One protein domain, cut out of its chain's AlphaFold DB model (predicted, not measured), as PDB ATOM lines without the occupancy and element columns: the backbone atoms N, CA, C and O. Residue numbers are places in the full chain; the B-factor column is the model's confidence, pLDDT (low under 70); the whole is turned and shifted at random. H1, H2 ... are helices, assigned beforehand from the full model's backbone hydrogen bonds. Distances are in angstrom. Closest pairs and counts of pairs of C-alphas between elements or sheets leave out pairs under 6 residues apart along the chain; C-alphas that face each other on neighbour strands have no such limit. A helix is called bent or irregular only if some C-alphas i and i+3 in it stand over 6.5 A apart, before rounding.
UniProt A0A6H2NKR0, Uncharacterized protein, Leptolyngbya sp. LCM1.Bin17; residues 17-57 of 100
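What this domain is: This is residues 17 to 57 of the 100 residues of an uncharacterized protein of Leptolyngbya sp. LCM1.Bin17 (UniProt A0A6H2NKR0). Two helices stand well separated as the arms of a wide, open U, with the link between them as its base and no packed core. H1, the shorter arm, and H2, the longer arm, do not meet, and the space between them is empty. The printed part has 41 residues with two named helices, H1 then H2, and no named strand; its class is all helix. The whole is extended, with a radius of gyration of the C-alphas of 14.9 A, and flat, spanning 38 by 28 by 10 A.

Where its parts are: After Thr 17, H1 takes residues 18 to 28, 15.3 A from first to last C-alpha, from C-alpha 18 at (-61.548, 24.216, -52.729) to C-alpha 28 at (-57.983, 36.168, -43.865). H2 takes residues 38 to 54, 23.8 A long, from C-alpha 38 at (-43.038, 30.638, -31.420) to C-alpha 54 at (-27.265, 21.229, -46.585). Residues 55 to 57 follow it.

How they stand to each other: H1 and H2 are apart, with no C-alpha of the one within 8 A of the other. From the first to the last C-alpha, y and z rise in H1 and fall in H2, while x rises in both. The link between them, residues 29 to 37, is short but not tight. In H1 and H2 every O i to N i+4 pair is within hydrogen-bond range. Neither helix is bent.

The domain as a whole: Residues 17 to 57 stand free, of which 18 to 28 belong to H1 and 38 to 54 belong to H2: none of their C-alphas has within 10 A a C-alpha that is 8 or more residues away along the chain. The two C-alphas farthest apart, those of Asn 29 and Glu 57, are 41.7 A apart, and those of Thr 17 and Glu 57 are 34.0 A apart. The printed part has no cut. The mean pLDDT of the printed part is 73.9; residue 30 and residues 48 to 56 are under 70.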
ATOM      1  N   THR A  17     -57.810  25.238 -55.740       79.81
ATOM      2  CA  THR A  17     -58.686  24.153 -55.290       79.81
ATOM      3  C   THR A  17     -59.537  24.596 -54.098       79.81
ATOM      4  O   THR A  17     -59.204  25.544 -53.386       79.81
ATOM      5  N   LEU A  18     -60.644  23.892 -53.841       77.81
ATOM      6  CA  LEU A  18     -61.548  24.216 -52.729       77.81
ATOM      7  C   LEU A  18     -60.818  24.253 -51.373       77.81
ATOM      8  O   LEU A  18     -61.067  25.141 -50.567       77.81
ATOM      9  N   GLN A  19     -59.867  23.340 -51.160       77.19
ATOM     10  CA  GLN A  19     -59.059  23.276 -49.938       77.19
ATOM     11  C   GLN A  19     -58.152  24.504 -49.780       77.19
ATOM     12  O   GLN A  19     -57.995  25.023 -48.679       77.19
ATOM     13  N   GLU A  20     -57.567  24.990 -50.874       74.56
ATOM     14  CA  GLU A  20     -56.721  26.188 -50.859       74.56
ATOM     15  C   GLU A  20     -57.547  27.455 -50.622       74.56
ATOM     16  O   GLU A  20     -57.100  28.346 -49.905       74.56
ATOM     17  N   GLN A  21     -58.767  27.518 -51.165       80.38
ATOM     18  CA  GLN A  21     -59.702  28.617 -50.910       80.38
ATOM     19  C   GLN A  21     -60.152  28.651 -49.442       80.38
ATOM     20  O   GLN A  21     -60.171  29.719 -48.834       80.38
ATOM     21  N   GLU A  22     -60.471  27.494 -48.854       79.75
ATOM     22  CA  GLU A  22     -60.823  27.374 -47.432       79.75
ATOM     23  C   GLU A  22     -59.653  27.770 -46.520       79.75
ATOM     24  O   GLU A  22     -59.843  28.489 -45.538       79.75
ATOM     25  N   LEU A  23     -58.431  27.356 -46.873       78.31
ATOM     26  CA  LEU A  23     -57.221  27.743 -46.153       78.31
ATOM     27  C   LEU A  23     -56.998  29.260 -46.207       78.31
ATOM     28  O   LEU A  23     -56.722  29.876 -45.179       78.31
ATOM     29  N   LEU A  24     -57.151  29.859 -47.392       79.75
ATOM     30  CA  LEU A  24     -57.006  31.298 -47.592       79.75
ATOM     31  C   LEU A  24     -58.031  32.074 -46.756       79.75
ATOM     32  O   LEU A  24     -57.659  32.998 -46.038       79.75
ATOM     33  N   ALA A  25     -59.297  31.651 -46.789       79.69
ATOM     34  CA  ALA A  25     -60.368  32.269 -46.015       79.69
ATOM     35  C   ALA A  25     -60.105  32.191 -44.502       79.69
ATOM     36  O   ALA A  25     -60.296  33.175 -43.796       79.69
ATOM     37  N   SER A  26     -59.609  31.053 -44.004       75.12
ATOM     38  CA  SER A  26     -59.268  30.884 -42.584       75.12
ATOM     39  C   SER A  26     -58.128  31.811 -42.139       75.12
ATOM     40  O   SER A  26     -58.154  32.355 -41.033       75.12
ATOM     41  N   VAL A  27     -57.144  32.046 -43.015       74.06
ATOM     42  CA  VAL A  27     -56.054  33.003 -42.765       74.06
ATOM     43  C   VAL A  27     -56.567  34.447 -42.783       74.06
ATOM     44  O   VAL A  27     -56.218  35.222 -41.897       74.06
ATOM     45  N   GLU A  28     -57.408  34.816 -43.755       75.94
ATOM     46  CA  GLU A  28     -57.983  36.168 -43.865       75.94
ATOM     47  C   GLU A  28     -58.959  36.506 -42.728       75.94
ATOM     48  O   GLU A  28     -59.093  37.672 -42.357       75.94
ATOM     49  N   ASN A  29     -59.611  35.496 -42.150       83.31
ATOM     50  CA  ASN A  29     -60.517  35.641 -41.013       83.31
ATOM     51  C   ASN A  29     -59.797  35.739 -39.650       83.31
ATOM     52  O   ASN A  29     -60.471  35.723 -38.619       83.31
ATOM     53  N   ASP A  30     -58.456  35.824 -39.618       68.19
ATOM     54  CA  ASP A  30     -57.644  35.857 -38.386       68.19
ATOM     55  C   ASP A  30     -57.927  34.662 -37.440       68.19
ATOM     56  O   ASP A  30     -57.791  34.748 -36.217       68.19
ATOM     57  N   GLU A  31     -58.312  33.502 -37.988       75.75
ATOM     58  CA  GLU A  31     -58.656  32.304 -37.199       75.75
ATOM     59  C   GLU A  31     -57.418  31.604 -36.605       75.75
ATOM     60  O   GLU A  31     -57.528  30.676 -35.797       75.75
ATOM     61  N   TRP A  32     -56.221  32.038 -37.001       79.12
ATOM     62  CA  TRP A  32     -54.959  31.382 -36.690       79.12
ATOM     63  C   TRP A  32     -54.344  31.964 -35.421       79.12
ATOM     64  O   TRP A  32     -53.946  33.126 -35.359       79.12
ATOM     65  N   LEU A  33     -54.209  31.121 -34.400       75.31
ATOM     66  CA  LEU A  33     -53.555  31.482 -33.148       75.31
ATOM     67  C   LEU A  33     -52.071  31.109 -33.192       75.31
ATOM     68  O   LEU A  33     -51.693  30.032 -33.653       75.31
ATOM     69  N   SER A  34     -51.221  31.996 -32.669       73.25
ATOM     70  CA  SER A  34     -49.790  31.713 -32.535       73.25
ATOM     71  C   SER A  34     -49.560  30.511 -31.623       73.25
ATOM     72  O   SER A  34     -50.129  30.421 -30.533       73.25
ATOM     73  N   VAL A  35     -48.684  29.606 -32.053       76.06
ATOM     74  CA  VAL A  35     -48.255  28.482 -31.221       76.06
ATOM     75  C   VAL A  35     -47.471  28.979 -29.999       76.06
ATOM     76  O   VAL A  35     -46.738  29.974 -30.095       76.06
ATOM     77  N   PRO A  36     -47.585  28.305 -28.841       71.88
ATOM     78  CA  PRO A  36     -46.687  28.565 -27.722       71.88
ATOM     79  C   PRO A  36     -45.234  28.293 -28.150       71.88
ATOM     80  O   PRO A  36     -44.977  27.416 -28.969       71.88
ATOM     81  N   ASN A  37     -44.282  29.053 -27.600       80.12
ATOM     82  CA  ASN A  37     -42.850  28.976 -27.932       80.12
ATOM     83  C   ASN A  37     -42.521  29.250 -29.414       80.12
ATOM     84  O   ASN A  37     -41.629  28.625 -29.988       80.12
ATOM     85  N   LEU A  38     -43.202  30.231 -30.019       79.94
ATOM     86  CA  LEU A  38     -43.038  30.638 -31.420       79.94
ATOM     87  C   LEU A  38     -41.570  30.743 -31.879       79.94
ATOM     88  O   LEU A  38     -41.227  30.246 -32.947       79.94
ATOM     89  N   GLU A  39     -40.680  31.340 -31.080       76.88
ATOM     90  CA  GLU A  39     -39.257  31.451 -31.440       76.88
ATOM     91  C   GLU A  39     -38.522  30.102 -31.500       76.88
ATOM     92  O   GLU A  39     -37.644  29.917 -32.345       76.88
ATOM     93  N   GLU A  40     -38.845  29.164 -30.607       79.44
ATOM     94  CA  GLU A  40     -38.252  27.821 -30.601       79.44
ATOM     95  C   GLU A  40     -38.779  26.997 -31.773       79.44
ATOM     96  O   GLU A  40     -38.004  26.328 -32.454       79.44
ATOM     97  N   GLU A  41     -40.075  27.110 -32.057       80.00
ATOM     98  CA  GLU A  41     -40.724  26.471 -33.198       80.00
ATOM     99  C   GLU A  41     -40.151  26.979 -34.526       80.00
ATOM    100  O   GLU A  41     -39.745  26.178 -35.367       80.00
ATOM    101  N   ILE A  42     -39.991  28.298 -34.689       80.00
ATOM    102  CA  ILE A  42     -39.330  28.889 -35.862       80.00
ATOM    103  C   ILE A  42     -37.909  28.337 -36.012       80.00
ATOM    104  O   ILE A  42     -37.531  27.905 -37.101       80.00
ATOM    105  N   LYS A  43     -37.116  28.307 -34.933       78.56
ATOM    106  CA  LYS A  43     -35.747  27.762 -34.970       78.56
ATOM    107  C   LYS A  43     -35.731  26.276 -35.332       78.56
ATOM    108  O   LYS A  43     -34.849  25.854 -36.080       78.56
ATOM    109  N   ARG A  44     -36.700  25.497 -34.844       76.44
ATOM    110  CA  ARG A  44     -36.849  24.066 -35.141       76.44
ATOM    111  C   ARG A  44     -37.208  23.821 -36.605       76.44
ATOM    112  O   ARG A  44     -36.556  23.023 -37.266       76.44
ATOM    113  N   TYR A  45     -38.180  24.541 -37.159       76.19
ATOM    114  CA  TYR A  45     -38.517  24.396 -38.578       76.19
ATOM    115  C   TYR A  45     -37.404  24.911 -39.493       76.19
ATOM    116  O   TYR A  45     -37.116  24.303 -40.525       76.19
ATOM    117  N   GLN A  46     -36.704  25.976 -39.093       74.50
ATOM    118  CA  GLN A  46     -35.515  26.445 -39.802       74.50
ATOM    119  C   GLN A  46     -34.380  25.418 -39.785       74.50
ATOM    120  O   GLN A  46     -33.659  25.322 -40.776       74.50
ATOM    121  N   SER A  47     -34.186  24.663 -38.699       70.38
ATOM    122  CA  SER A  47     -33.152  23.625 -38.655       70.38
ATOM    123  C   SER A  47     -33.502  22.438 -39.551       70.38
ATOM    124  O   SER A  47     -32.618  21.957 -40.254       70.38
ATOM    125  N   TYR A  48     -34.775  22.037 -39.622       69.19
ATOM    126  CA  TYR A  48     -35.238  21.025 -40.579       69.19
ATOM    127  C   TYR A  48     -35.057  21.478 -42.029       69.19
ATOM    128  O   TYR A  48     -34.478  20.749 -42.831       69.19
ATOM    129  N   ALA A  49     -35.456  22.711 -42.354       64.44
ATOM    130  CA  ALA A  49     -35.252  23.269 -43.689       64.44
ATOM    131  C   ALA A  49     -33.757  23.362 -44.050       64.44
ATOM    132  O   ALA A  49     -33.364  23.027 -45.165       64.44
ATOM    133  N   LYS A  50     -32.900  23.768 -43.104       61.41
ATOM    134  CA  LYS A  50     -31.443  23.849 -43.307       61.41
ATOM    135  C   LYS A  50     -30.786  22.482 -43.462       61.41
ATOM    136  O   LYS A  50     -29.905  22.356 -44.303       61.41
ATOM    137  N   ALA A  51     -31.200  21.483 -42.687       61.00
ATOM    138  CA  ALA A  51     -30.702  20.116 -42.822       61.00
ATOM    139  C   ALA A  51     -31.068  19.531 -44.193       61.00
ATOM    140  O   ALA A  51     -30.236  18.903 -44.831       61.00
ATOM    141  N   GLN A  52     -32.271  19.823 -44.696       59.97
ATOM    142  CA  GLN A  52     -32.690  19.405 -46.036       59.97
ATOM    143  C   GLN A  52     -31.879  20.090 -47.151       59.97
ATOM    144  O   GLN A  52     -31.593  19.471 -48.170       59.97
ATOM    145  N   LEU A  53     -31.520  21.367 -46.969       57.94
ATOM    146  CA  LEU A  53     -30.759  22.153 -47.949       57.94
ATOM    147  C   LEU A  53     -29.250  21.864 -47.926       57.94
ATOM    148  O   LEU A  53     -28.596  22.011 -48.953       57.94
ATOM    149  N   GLY A  54     -28.697  21.489 -46.770       56.72
ATOM    150  CA  GLY A  54     -27.265  21.229 -46.585       56.72
ATOM    151  C   GLY A  54     -26.767  19.919 -47.202       56.72
ATOM    152  O   GLY A  54     -25.572  19.790 -47.434       56.72
ATOM    153  N   GLU A  55     -27.675  18.988 -47.501       63.09
ATOM    154  CA  GLU A  55     -27.379  17.641 -48.018       63.09
ATOM    155  C   GLU A  55     -27.661  17.504 -49.531       63.09
ATOM    156  O   GLU A  55     -27.662  16.400 -50.075       63.09
ATOM    157  N   LEU A  56     -27.956  18.608 -50.232       69.62
ATOM    158  CA  LEU A  56     -28.192  18.573 -51.677       69.62
ATOM    159  C   LEU A  56     -26.861  18.481 -52.428       69.62
ATOM    160  O   LEU A  56     -26.118  19.456 -52.527       69.62
ATOM    161  N   GLU A  57     -26.589  17.310 -52.998       76.88
ATOM    162  CA  GLU A  57     -25.446  17.091 -53.883       76.88
ATOM    163  C   GLU A  57     -25.841  17.223 -55.362       76.88
ATOM    164  O   GLU A  57     -26.906  16.776 -55.795       76.88
TER     165      GLU A  57